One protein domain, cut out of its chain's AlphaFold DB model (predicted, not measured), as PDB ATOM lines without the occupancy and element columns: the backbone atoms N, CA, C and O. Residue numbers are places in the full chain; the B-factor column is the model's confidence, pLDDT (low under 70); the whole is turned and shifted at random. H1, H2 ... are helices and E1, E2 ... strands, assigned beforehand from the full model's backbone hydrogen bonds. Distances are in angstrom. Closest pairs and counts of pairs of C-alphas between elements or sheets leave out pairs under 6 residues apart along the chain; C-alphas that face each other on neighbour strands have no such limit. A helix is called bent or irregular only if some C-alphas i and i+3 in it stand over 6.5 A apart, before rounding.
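This is residues 3 to 87 of the 310 residues of the protein "3-deoxy-7-phosphoheptulonate synthase" of Nanoarchaeota archaeon (UniProt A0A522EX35). A small two-layer slab: a four-stranded antiparallel sheet has two helices on one face, H1 over E3 and H2 over E4, each running along the strands, while an unnamed tail, residues 72 to 87, loops out on the side away from the helices, with residues 74 to 79 sticking out. The long hairpin of E2 and E3 makes one side of the sheet, and the shorter E1 and E4 make the other. The printed part has 85 residues, with two named helices and four named strands in the order E1, H1, E2, E3, H2, E4 along the chain; the sheet order is E2, E3, E1, E4, and the class is mixed, helices and strands. The whole is compact, with a radius of gyration of the C-alphas of 12.5 A and spans of 36 by 29 by 19 A.

In the sheet, E2 is residues 27 to 34, 23.3 A from first to last C-alpha, and E3 is residues 42 to 49, 22.4 A. E1 is residues 3 to 6, beginning at C-alpha 3 (-0.785, -14.812, -7.432), and E4 is residues 67 to 71, ending at C-alpha 71 (3.518, -10.293, -9.485). H1 is residues 10 to 22, 18.4 A long, from C-alpha 10 at (-8.312, -26.739, -2.614). H2 is residues 58 to 63, 10.5 A long; it is neither bent nor irregular, but only just: C-alphas 58 and 61 are 6.2 A apart.

E2 and E3 form a hairpin, antiparallel at 160 degrees, with N 31 and O 45 at 2.9 A. E3 and E1 are antiparallel at 167 degrees, with N 5 and O 44 at 2.8 A. E1 and E4 are antiparallel at 166 degrees, with N 4 and O 69 at 2.8 A. E2 and E4 are the edge strands, and they are apart. H1 is on the sheet at a height of 9.1 A, over E3 and only just over E1, where 3 of its C-alphas fall; it runs along the strands, at 14 degrees to E3 on the local plane. Its closest C-alphas to E2 are those of Ile 17 and Val 28, 6.6 A. H2 is on the same face at a height of 6.5 A, over E4, and runs along the strands, at 12 degrees to E4 on the local plane; the closest C-alphas of the two are those of Ala 58 and Glu 71, 5.0 A. H1 and H2 are only just apart, at 8.1 A. Two split strand-helix-strand units, each a pair of strands running the same way with another strand between them in the sheet and a helix in the link, have right-handed crossovers: E1, H1, E2, with E3 between the two strands, and E3, H2, E4, with E1 between the two strands. In H1 every O i to N i+4 pair is within hydrogen-bond range; in H2 0 of 2 are, but 3 of 3 O i to N i+3 pairs are.

The two C-alphas farthest apart are those of Ser 40 and Pro 53, 36.7 A. The printed part has no cut, and no link between named elements is long. The mean pLDDT of the printed part is 87.2, and no printed residue is under 70.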
ATOM      1  N   ILE A   3      -0.752 -13.615  -6.586       91.94
ATOM      2  CA  ILE A   3      -0.785 -14.812  -7.432       91.94
ATOM      3  C   ILE A   3      -2.226 -15.025  -7.873       91.94
ATOM      4  O   ILE A   3      -3.108 -15.166  -7.037       91.94
ATOM      5  N   THR A   4      -2.474 -15.046  -9.176       91.69
ATOM      6  CA  THR A   4      -3.796 -15.319  -9.749       91.69
ATOM      7  C   THR A   4      -3.824 -16.745 -10.257       91.69
ATOM      8  O   THR A   4      -2.988 -17.140 -11.073       91.69
ATOM      9  N   THR A   5      -4.809 -17.505  -9.802       92.31
ATOM     10  CA  THR A   5      -5.037 -18.883 -10.228       92.31
ATOM     11  C   THR A   5      -6.346 -19.011 -10.989       92.31
ATOM     12  O   THR A   5      -7.284 -18.234 -10.781       92.31
ATOM     13  N   LYS A   6      -6.410 -20.017 -11.858       91.38
ATOM     14  CA  LYS A   6      -7.587 -20.353 -12.653       91.38
ATOM     15  C   LYS A   6      -7.884 -21.841 -12.527       91.38
ATOM     16  O   LYS A   6      -7.050 -22.673 -12.863       91.38
ATOM     17  N   GLY A   7      -9.075 -22.166 -12.025       88.88
ATOM     18  CA  GLY A   7      -9.533 -23.545 -11.839       88.88
ATOM     19  C   GLY A   7      -8.762 -24.343 -10.782       88.88
ATOM     20  O   GLY A   7      -8.849 -25.568 -10.789       88.88
ATOM     21  N   ALA A   8      -8.014 -23.678  -9.895       91.56
ATOM     22  CA  ALA A   8      -7.221 -24.351  -8.872       91.56
ATOM     23  C   ALA A   8      -8.101 -25.103  -7.858       91.56
ATOM     24  O   ALA A   8      -9.136 -24.598  -7.406       91.56
ATOM     25  N   THR A   9      -7.676 -26.313  -7.492       93.31
ATOM     26  CA  THR A   9      -8.304 -27.123  -6.440       93.31
ATOM     27  C   THR A   9      -7.941 -26.605  -5.046       93.31
ATOM     28  O   THR A   9      -7.023 -25.802  -4.894       93.31
ATOM     29  N   GLY A  10      -8.646 -27.073  -4.007       92.94
ATOM     30  CA  GLY A  10      -8.312 -26.739  -2.614       92.94
ATOM     31  C   GLY A  10      -6.863 -27.087  -2.265       92.94
ATOM     32  O   GLY A  10      -6.116 -26.208  -1.854       92.94
ATOM     33  N   ASP A  11      -6.445 -28.321  -2.561       94.56
ATOM     34  CA  ASP A  11      -5.077 -28.794  -2.305       94.56
ATOM     35  C   ASP A  11      -4.018 -27.933  -3.021       94.56
ATOM     36  O   ASP A  11      -2.995 -27.582  -2.444       94.56
ATOM     37  N   GLN A  12      -4.288 -27.521  -4.266       94.94
ATOM     38  CA  GLN A  12      -3.391 -26.648  -5.031       94.94
ATOM     39  C   GLN A  12      -3.265 -25.245  -4.421       94.94
ATOM     40  O   GLN A  12      -2.188 -24.646  -4.442       94.94
ATOM     41  N   LEU A  13      -4.359 -24.698  -3.887       95.12
ATOM     42  CA  LEU A  13      -4.332 -23.417  -3.185       95.12
ATOM     43  C   LEU A  13      -3.557 -23.533  -1.869       95.12
ATOM     44  O   LEU A  13      -2.749 -22.654  -1.567       95.12
ATOM     45  N   ASP A  14      -3.755 -24.623  -1.128       94.50
ATOM     46  CA  ASP A  14      -3.039 -24.896   0.120       94.50
ATOM     47  C   ASP A  14      -1.528 -25.043  -0.109       94.50
ATOM     48  O   ASP A  14      -0.737 -24.479   0.656       94.50
ATOM     49  N   ASP A  15      -1.115 -25.695  -1.199       93.69
ATOM     50  CA  ASP A  15       0.291 -25.798  -1.606       93.69
ATOM     51  C   ASP A  15       0.913 -24.418  -1.869       93.69
ATOM     52  O   ASP A  15       1.993 -24.114  -1.348       93.69
ATOM     53  N   ILE A  16       0.229 -23.542  -2.622       94.06
ATOM     54  CA  ILE A  16       0.701 -22.164  -2.849       94.06
ATOM     55  C   ILE A  16       0.801 -21.414  -1.520       94.06
ATOM     56  O   ILE A  16       1.811 -20.760  -1.258       94.06
ATOM     57  N   ILE A  17      -0.219 -21.506  -0.664       94.00
ATOM     58  CA  ILE A  17      -0.226 -20.836   0.644       94.00
ATOM     59  C   ILE A  17       0.951 -21.316   1.497       94.00
ATOM     60  O   ILE A  17       1.602 -20.495   2.148       94.00
ATOM     61  N   SER A  18       1.240 -22.620   1.492       93.06
ATOM     62  CA  SER A  18       2.375 -23.185   2.219       93.06
ATOM     63  C   SER A  18       3.696 -22.622   1.698       93.06
ATOM     64  O   SER A  18       4.487 -22.107   2.485       93.06
ATOM     65  N   GLN A  19       3.899 -22.611   0.377       91.56
ATOM     66  CA  GLN A  19       5.104 -22.041  -0.236       91.56
ATOM     67  C   GLN A  19       5.263 -20.545   0.071       91.56
ATOM     68  O   GLN A  19       6.351 -20.080   0.402       91.56
ATOM     69  N   MET A  20       4.176 -19.769   0.020       91.44
ATOM     70  CA  MET A  20       4.210 -18.353   0.392       91.44
ATOM     71  C   MET A  20       4.637 -18.167   1.858       91.44
ATOM     72  O   MET A  20       5.464 -17.305   2.158       91.44
ATOM     73  N   LYS A  21       4.124 -18.992   2.774       90.69
ATOM     74  CA  LYS A  21       4.526 -18.952   4.188       90.69
ATOM     75  C   LYS A  21       5.993 -19.334   4.383       90.69
ATOM     76  O   LYS A  21       6.680 -18.672   5.155       90.69
ATOM     77  N   GLU A  22       6.493 -20.331   3.655       89.81
ATOM     78  CA  GLU A  22       7.915 -20.709   3.665       89.81
ATOM     79  C   GLU A  22       8.824 -19.571   3.178       89.81
ATOM     80  O   GLU A  22       9.900 -19.357   3.735       89.81
ATOM     81  N   PHE A  23       8.368 -18.780   2.204       87.38
ATOM     82  CA  PHE A  23       9.070 -17.577   1.748       87.38
ATOM     83  C   PHE A  23       8.987 -16.387   2.718       87.38
ATOM     84  O   PHE A  23       9.618 -15.357   2.469       87.38
ATOM     85  N   GLY A  24       8.250 -16.514   3.825       87.00
ATOM     86  CA  GLY A  24       8.157 -15.501   4.877       87.00
ATOM     87  C   GLY A  24       6.942 -14.575   4.779       87.00
ATOM     88  O   GLY A  24       6.908 -13.553   5.463       87.00
ATOM     89  N   PHE A  25       5.934 -14.897   3.958       88.06
ATOM     90  CA  PHE A  25       4.647 -14.200   4.035       88.06
ATOM     91  C   PHE A  25       3.902 -14.641   5.301       88.06
ATOM     92  O   PHE A  25       3.544 -15.807   5.455       88.06
ATOM     93  N   ASN A  26       3.661 -13.698   6.213       84.50
ATOM     94  CA  ASN A  26       3.043 -13.979   7.514       84.50
ATOM     95  C   ASN A  26       1.546 -14.282   7.401       84.50
ATOM     96  O   ASN A  26       0.972 -14.929   8.275       84.50
ATOM     97  N   ASP A  27       0.914 -13.778   6.345       87.88
ATOM     98  CA  ASP A  27      -0.511 -13.935   6.109       87.88
ATOM     99  C   ASP A  27      -0.780 -13.998   4.603       87.88
ATOM    100  O   ASP A  27      -0.085 -13.357   3.809       87.88
ATOM    101  N   VAL A  28      -1.781 -14.778   4.207       90.56
ATOM    102  CA  VAL A  28      -2.209 -14.909   2.812       90.56
ATOM    103  C   VAL A  28      -3.713 -14.701   2.764       90.56
ATOM    104  O   VAL A  28      -4.476 -15.412   3.417       90.56
ATOM    105  N   ARG A  29      -4.138 -13.700   1.996       89.69
ATOM    106  CA  ARG A  29      -5.548 -13.369   1.774       89.69
ATOM    107  C   ARG A  29      -5.995 -13.871   0.414       89.69
ATOM    108  O   ARG A  29      -5.217 -13.833  -0.532       89.69
ATOM    109  N   LEU A  30      -7.236 -14.335   0.326       89.62
ATOM    110  CA  LEU A  30      -7.792 -14.904  -0.896       89.62
ATOM    111  C   LEU A  30      -8.988 -14.072  -1.335       89.62
ATOM    112  O   LEU A  30      -9.956 -13.949  -0.593       89.62
ATOM    113  N   VAL A  31      -8.936 -13.555  -2.557       86.31
ATOM    114  CA  VAL A  31     -10.102 -12.976  -3.224       86.31
ATOM    115  C   VAL A  31     -10.593 -13.994  -4.242       86.31
ATOM    116  O   VAL A  31      -9.860 -14.351  -5.166       86.31
ATOM    117  N   GLU A  32     -11.813 -14.486  -4.058       85.12
ATOM    118  CA  GLU A  32     -12.421 -15.467  -4.956       85.12
ATOM    119  C   GLU A  32     -13.492 -14.825  -5.837       85.12
ATOM    120  O   GLU A  32     -14.255 -13.958  -5.404       85.12
ATOM    121  N   GLY A  33     -13.606 -15.311  -7.067       79.75
ATOM    122  CA  GLY A  33     -14.730 -14.998  -7.931       79.75
ATOM    123  C   GLY A  33     -14.775 -15.889  -9.162       79.75
ATOM    124  O   GLY A  33     -14.195 -16.975  -9.198       79.75
ATOM    125  N   THR A  34     -15.516 -15.433 -10.164       77.62
ATOM    126  CA  THR A  34     -15.697 -16.149 -11.430       77.62
ATOM    127  C   THR A  34     -15.010 -15.408 -12.563       77.62
ATOM    128  O   THR A  34     -14.885 -14.179 -12.507       77.62
ATOM    129  N   GLY A  35     -14.566 -16.174 -13.559       72.62
ATOM    130  CA  GLY A  35     -13.884 -15.672 -14.740       72.62
ATOM    131  C   GLY A  35     -14.738 -14.679 -15.522       72.62
ATOM    132  O   GLY A  35     -15.938 -14.870 -15.729       72.62
ATOM    133  N   HIS A  36     -14.093 -13.613 -15.986       72.44
ATOM    134  CA  HIS A  36     -14.725 -12.573 -16.789       72.44
ATOM    135  C   HIS A  36     -15.325 -13.104 -18.090       72.44
ATOM    136  O   HIS A  36     -16.426 -12.708 -18.476       72.44
ATOM    137  N   SER A  37     -14.574 -13.966 -18.771       72.88
ATOM    138  CA  SER A  37     -14.918 -14.532 -20.075       72.88
ATOM    139  C   SER A  37     -15.745 -15.815 -19.965       72.88
ATOM    140  O   SER A  37     -16.519 -16.112 -20.874       72.88
ATOM    141  N   ASP A  38     -15.643 -16.534 -18.846       74.19
ATOM    142  CA  ASP A  38     -16.421 -17.734 -18.552       74.19
ATOM    143  C   ASP A  38     -16.765 -17.796 -17.055       74.19
ATOM    144  O   ASP A  38     -15.912 -18.021 -16.196       74.19
ATOM    145  N   ALA A  39     -18.051 -17.629 -16.741       74.81
ATOM    146  CA  ALA A  39     -18.542 -17.635 -15.367       74.81
ATOM    147  C   ALA A  39     -18.455 -19.016 -14.681       74.81
ATOM    148  O   ALA A  39     -18.653 -19.097 -13.468       74.81
ATOM    149  N   SER A  40     -18.195 -20.096 -15.429       78.88
ATOM    150  CA  SER A  40     -17.948 -21.429 -14.868       78.88
ATOM    151  C   SER A  40     -16.525 -21.590 -14.323       78.88
ATOM    152  O   SER A  40     -16.266 -22.494 -13.527       78.88
ATOM    153  N   GLU A  41     -15.608 -20.697 -14.699       80.81
ATOM    154  CA  GLU A  41     -14.223 -20.742 -14.256       80.81
ATOM    155  C   GLU A  41     -14.071 -20.080 -12.887       80.81
ATOM    156  O   GLU A  41     -14.373 -18.898 -12.706       80.81
ATOM    157  N   LYS A  42     -13.556 -20.835 -11.912       86.12
ATOM    158  CA  LYS A  42     -13.180 -20.287 -10.606       86.12
ATOM    159  C   LYS A  42     -11.850 -19.544 -10.733       86.12
ATOM    160  O   LYS A  42     -10.852 -20.143 -11.140       86.12
ATOM    161  N   ILE A  43     -11.828 -18.278 -10.335       87.62
ATOM    162  CA  ILE A  43     -10.610 -17.476 -10.206       87.62
ATOM    163  C   ILE A  43     -10.356 -17.231  -8.722       87.62
ATOM    164  O   ILE A  43     -11.264 -16.837  -7.986       87.62
ATOM    165  N   VAL A  44      -9.119 -17.459  -8.288       89.38
ATOM    166  CA  VAL A  44      -8.683 -17.164  -6.920       89.38
ATOM    167  C   VAL A  44      -7.388 -16.381  -6.976       89.38
ATOM    168  O   VAL A  44      -6.407 -16.837  -7.569       89.38
ATOM    169  N   VAL A  45      -7.383 -15.212  -6.345       90.06
ATOM    170  CA  VAL A  45      -6.214 -14.343  -6.256       90.06
ATOM    171  C   VAL A  45      -5.692 -14.342  -4.827       90.06
ATOM    172  O   VAL A  45      -6.382 -13.915  -3.903       90.06
ATOM    173  N   LEU A  46      -4.464 -14.823  -4.653       92.31
ATOM    174  CA  LEU A  46      -3.770 -14.911  -3.378       92.31
ATOM    175  C   LEU A  46      -2.877 -13.689  -3.181       92.31
ATOM    176  O   LEU A  46      -2.013 -13.388  -4.004       92.31
ATOM    177  N   HIS A  47      -3.057 -13.011  -2.056       91.69
ATOM    178  CA  HIS A  47      -2.302 -11.838  -1.638       91.69
ATOM    179  C   HIS A  47      -1.462 -12.188  -0.415       91.69
ATOM    180  O   HIS A  47      -1.967 -12.274   0.701       91.69
ATOM    181  N   GLY A  48      -0.166 -12.391  -0.633       90.00
ATOM    182  CA  GLY A  48       0.815 -12.602   0.427       90.00
ATOM    183  C   GLY A  48       1.207 -11.284   1.072       90.00
ATOM    184  O   GLY A  48       1.798 -10.422   0.404       90.00
ATOM    185  N   LEU A  49       0.907 -11.158   2.360       86.38
ATOM    186  CA  LEU A  49       1.180 -10.001   3.198       86.38
ATOM    187  C   LEU A  49       2.465 -10.223   4.005       86.38
ATOM    188  O   LEU A  49       2.678 -11.282   4.600       86.38
ATOM    189  N   GLY A  50       3.325  -9.208   4.036       82.06
ATOM    190  CA  GLY A  50       4.601  -9.242   4.749       82.06
ATOM    191  C   GLY A  50       5.771  -8.735   3.911       82.06
ATOM    192  O   GLY A  50       5.651  -8.491   2.707       82.06
ATOM    193  N   GLU A  51       6.911  -8.562   4.572       75.00
ATOM    194  CA  GLU A  51       8.172  -8.245   3.913       75.00
ATOM    195  C   GLU A  51       8.948  -9.532   3.667       75.00
ATOM    196  O   GLU A  51       9.327 -10.225   4.605       75.00
ATOM    197  N   VAL A  52       9.181  -9.836   2.394       77.44
ATOM    198  CA  VAL A  52       9.996 -10.979   1.981       77.44
ATOM    199  C   VAL A  52      11.278 -10.500   1.305       77.44
ATOM    200  O   VAL A  52      11.267  -9.419   0.693       77.44
ATOM    201  N   PRO A  53      12.360 -11.297   1.364       78.62
ATOM    202  CA  PRO A  53      13.603 -11.018   0.658       78.62
ATOM    203  C   PRO A  53      13.391 -10.664  -0.825       78.62
ATOM    204  O   PRO A  53      12.442 -11.114  -1.476       78.62
ATOM    205  N   ALA A  54      14.245  -9.785  -1.358       77.56
ATOM    206  CA  ALA A  54      14.093  -9.233  -2.708       77.56
ATOM    207  C   ALA A  54      14.324 -10.270  -3.822       77.56
ATOM    208  O   ALA A  54      13.791 -10.118  -4.917       77.56
ATOM    209  N   ASP A  55      15.079 -11.324  -3.527       82.56
ATOM    210  CA  ASP A  55      15.415 -12.447  -4.405       82.56
ATOM    211  C   ASP A  55      14.254 -13.431  -4.624       82.56
ATOM    212  O   ASP A  55      14.272 -14.189  -5.592       82.56
ATOM    213  N   ILE A  56      13.207 -13.386  -3.792       82.56
ATOM    214  CA  ILE A  56      11.983 -14.168  -4.008       82.56
ATOM    215  C   ILE A  56      11.184 -13.555  -5.165       82.56
ATOM    216  O   ILE A  56      10.380 -12.636  -4.994       82.56
ATOM    217  N   GLU A  57      11.404 -14.019  -6.386       84.19
ATOM    218  CA  GLU A  57      10.665 -13.514  -7.542       84.19
ATOM    219  C   GLU A  57       9.227 -14.058  -7.556       84.19
ATOM    220  O   GLU A  57       8.961 -15.161  -7.094       84.19
ATOM    221  N   ALA A  58       8.257 -13.304  -8.075       84.50
ATOM    222  CA  ALA A  58       6.888 -13.823  -8.193       84.50
ATOM    223  C   ALA A  58       6.772 -14.871  -9.319       84.50
ATOM    224  O   ALA A  58       6.014 -15.831  -9.211       84.50
ATOM    225  N   ARG A  59       7.595 -14.744 -10.371       85.25
ATOM    226  CA  ARG A  59       7.529 -15.583 -11.580       85.25
ATOM    227  C   ARG A  59       7.766 -17.079 -11.353       85.25
ATOM    228  O   ARG A  59       7.395 -17.861 -12.214       85.25
ATOM    229  N   GLN A  60       8.367 -17.494 -10.237       88.12
ATOM    230  CA  GLN A  60       8.531 -18.923  -9.914       88.12
ATOM    231  C   GLN A  60       7.183 -19.643  -9.792       88.12
ATOM    232  O   GLN A  60       7.082 -20.799 -10.190       88.12
ATOM    233  N   PHE A  61       6.130 -18.951  -9.346       90.00
ATOM    234  CA  PHE A  61       4.785 -19.526  -9.279       90.00
ATOM    235  C   PHE A  61       4.161 -19.752 -10.663       90.00
ATOM    236  O   PHE A  61       3.285 -20.597 -10.791       90.00
ATOM    237  N   MET A  62       4.650 -19.081 -11.714       92.94
ATOM    238  CA  MET A  62       4.177 -19.284 -13.095       92.94
ATOM    239  C   MET A  62       4.542 -20.662 -13.666       92.94
ATOM    240  O   MET A  62       4.089 -21.005 -14.752       92.94
ATOM    241  N   ALA A  63       5.377 -21.446 -12.975       90.69
ATOM    242  CA  ALA A  63       5.670 -22.826 -13.361       90.69
ATOM    243  C   ALA A  63       4.506 -23.793 -13.067       90.69
ATOM    244  O   ALA A  63       4.534 -24.931 -13.529       90.69
ATOM    245  N   LEU A  64       3.512 -23.366 -12.281       91.94
ATOM    246  CA  LEU A  64       2.315 -24.144 -11.973       91.94
ATOM    247  C   LEU A  64       1.251 -23.886 -13.049       91.94
ATOM    248  O   LEU A  64       0.839 -22.746 -13.237       91.94
ATOM    249  N   ASP A  65       0.758 -24.938 -13.709       91.94
ATOM    250  CA  ASP A  65      -0.159 -24.828 -14.864       91.94
ATOM    251  C   ASP A  65      -1.473 -24.072 -14.574       91.94
ATOM    252  O   ASP A  65      -2.118 -23.551 -15.482       91.94
ATOM    253  N   TYR A  66      -1.885 -24.019 -13.306       90.88
ATOM    254  CA  TYR A  66      -3.099 -23.343 -12.840       90.88
ATOM    255  C   TYR A  66      -2.850 -21.904 -12.355       90.88
ATOM    256  O   TYR A  66      -3.798 -21.228 -11.950       90.88
ATOM    257  N   VAL A  67      -1.605 -21.416 -12.389       93.56
ATOM    258  CA  VAL A  67      -1.241 -20.021 -12.103       93.56
ATOM    259  C   VAL A  67      -1.166 -19.250 -13.417       93.56
ATOM    260  O   VAL A  67      -0.348 -19.540 -14.284       93.56
ATOM    261  N   ILE A  68      -2.012 -18.232 -13.553       91.44
ATOM    262  CA  ILE A  68      -2.116 -17.426 -14.780       91.44
ATOM    263  C   ILE A  68      -1.425 -16.064 -14.665       91.44
ATOM    264  O   ILE A  68      -1.127 -15.445 -15.682       91.44
ATOM    265  N   ASN A  69      -1.155 -15.599 -13.443       92.00
ATOM    266  CA  ASN A  69      -0.371 -14.393 -13.190       92.00
ATOM    267  C   ASN A  69       0.333 -14.480 -11.830       92.00
ATOM    268  O   ASN A  69      -0.230 -15.012 -10.871       92.00
ATOM    269  N   ALA A  70       1.535 -13.913 -11.725       92.12
ATOM    270  CA  ALA A  70       2.258 -13.782 -10.468       92.12
ATOM    271  C   ALA A  70       3.124 -12.516 -10.472       92.12
ATOM    272  O   ALA A  70       4.055 -12.384 -11.270       92.12
ATOM    273  N   GLU A  71       2.859 -11.600  -9.543       90.88
ATOM    274  CA  GLU A  71       3.518 -10.293  -9.485       90.88
ATOM    275  C   GLU A  71       3.798  -9.808  -8.053       90.88
ATOM    276  O   GLU A  71       3.325 -10.352  -7.047       90.88
ATOM    277  N   ARG A  72       4.612  -8.755  -7.942       88.06
ATOM    278  CA  ARG A  72       4.795  -8.017  -6.688       88.06
ATOM    279  C   ARG A  72       3.856  -6.815  -6.683       88.06
ATOM    280  O   ARG A  72       3.787  -6.082  -7.660       88.06
ATOM    281  N   ALA A  73       3.170  -6.623  -5.561       85.50
ATOM    282  CA  ALA A  73       2.297  -5.480  -5.345       85.50
ATOM    283  C   ALA A  73       3.103  -4.168  -5.353       85.50
ATOM    284  O   ALA A  73       4.187  -4.103  -4.760       85.50
ATOM    285  N   ASP A  74       2.565  -3.134  -5.999       83.69
ATOM    286  CA  ASP A  74       3.131  -1.786  -5.979       83.69
ATOM    287  C   ASP A  74       2.818  -1.092  -4.648       83.69
ATOM    288  O   ASP A  74       1.729  -0.564  -4.451       83.69
ATOM    289  N   LYS A  75       3.800  -1.038  -3.744       80.38
ATOM    290  CA  LYS A  75       3.644  -0.421  -2.415       80.38
ATOM    291  C   LYS A  75       3.239   1.066  -2.448       80.38
ATOM    292  O   LYS A  75       2.954   1.615  -1.387       80.38
ATOM    293  N   SER A  76       3.272   1.739  -3.604       82.25
ATOM    294  CA  SER A  76       2.804   3.122  -3.736       82.25
ATOM    295  C   SER A  76       1.277   3.246  -3.812       82.25
ATOM    296  O   SER A  76       0.747   4.328  -3.553       82.25
ATOM    297  N   LEU A  77       0.563   2.156  -4.115       84.88
ATOM    298  CA  LEU A  77      -0.895   2.139  -4.153       84.88
ATOM    299  C   LEU A  77      -1.483   1.841  -2.763       84.88
ATOM    300  O   LEU A  77      -0.987   0.966  -2.054       84.88
ATOM    301  N   PRO A  78      -2.573   2.522  -2.363       88.00
ATOM    302  CA  PRO A  78      -3.191   2.309  -1.055       88.00
ATOM    303  C   PRO A  78      -4.101   1.068  -0.982       88.00
ATOM    304  O   PRO A  78      -4.660   0.798   0.078       88.00
ATOM    305  N   TYR A  79      -4.283   0.329  -2.084       91.19
ATOM    306  CA  TYR A  79      -5.136  -0.861  -2.164       91.19
ATOM    307  C   TYR A  79      -4.603  -1.869  -3.186       91.19
ATOM    308  O   TYR A  79      -4.080  -1.488  -4.235       91.19
ATOM    309  N   HIS A  80      -4.795  -3.162  -2.909       91.19
ATOM    310  CA  HIS A  80      -4.421  -4.256  -3.805       91.19
ATOM    311  C   HIS A  80      -5.508  -5.326  -3.928       91.19
ATOM    312  O   HIS A  80      -5.817  -5.760  -5.038       91.19
ATOM    313  N   LEU A  81      -6.125  -5.729  -2.818       89.44
ATOM    314  CA  LEU A  81      -7.214  -6.703  -2.760       89.44
ATOM    315  C   LEU A  81      -8.445  -6.208  -3.522       89.44
ATOM    316  O   LEU A  81      -9.118  -7.006  -4.159       89.44
ATOM    317  N   GLY A  82      -8.730  -4.909  -3.490       89.12
ATOM    318  CA  GLY A  82      -9.834  -4.305  -4.233       89.12
ATOM    319  C   GLY A  82      -9.492  -3.861  -5.659       89.12
ATOM    320  O   GLY A  82     -10.371  -3.330  -6.339       89.12
ATOM    321  N   SER A  83      -8.239  -4.014  -6.107       89.88
ATOM    322  CA  SER A  83      -7.741  -3.414  -7.354       89.88
ATOM    323  C   SER A  83      -8.093  -4.231  -8.591       89.88
ATOM    324  O   SER A  83      -7.674  -5.377  -8.732       89.88
ATOM    325  N   ARG A  84      -8.761  -3.621  -9.569       87.50
ATOM    326  CA  ARG A  84      -9.050  -4.263 -10.857       87.50
ATOM    327  C   ARG A  84      -7.781  -4.692 -11.591       87.50
ATOM    328  O   ARG A  84      -7.803  -5.716 -12.261       87.50
ATOM    329  N   GLN A  85      -6.678  -3.958 -11.435       85.50
ATOM    330  CA  GLN A  85      -5.390  -4.308 -12.040       85.50
ATOM    331  C   GLN A  85      -4.893  -5.690 -11.590       85.50
ATOM    332  O   GLN A  85      -4.334  -6.425 -12.395       85.50
ATOM    333  N   HIS A  86      -5.118  -6.042 -10.323       83.56
ATOM    334  CA  HIS A  86      -4.709  -7.327  -9.744       83.56
ATOM    335  C   HIS A  86      -5.774  -8.415  -9.886       83.56
ATOM    336  O   HIS A  86      -5.523  -9.580  -9.592       83.56
ATOM    337  N   HIS A  87      -6.960  -8.026 -10.352       83.25
ATOM    338  CA  HIS A  87      -8.126  -8.880 -10.518       83.25
ATOM    339  C   HIS A  87      -8.793  -8.681 -11.891       83.25
ATOM    340  O   HIS A  87     -10.020  -8.546 -11.947       83.25
TER     341      HIS A  87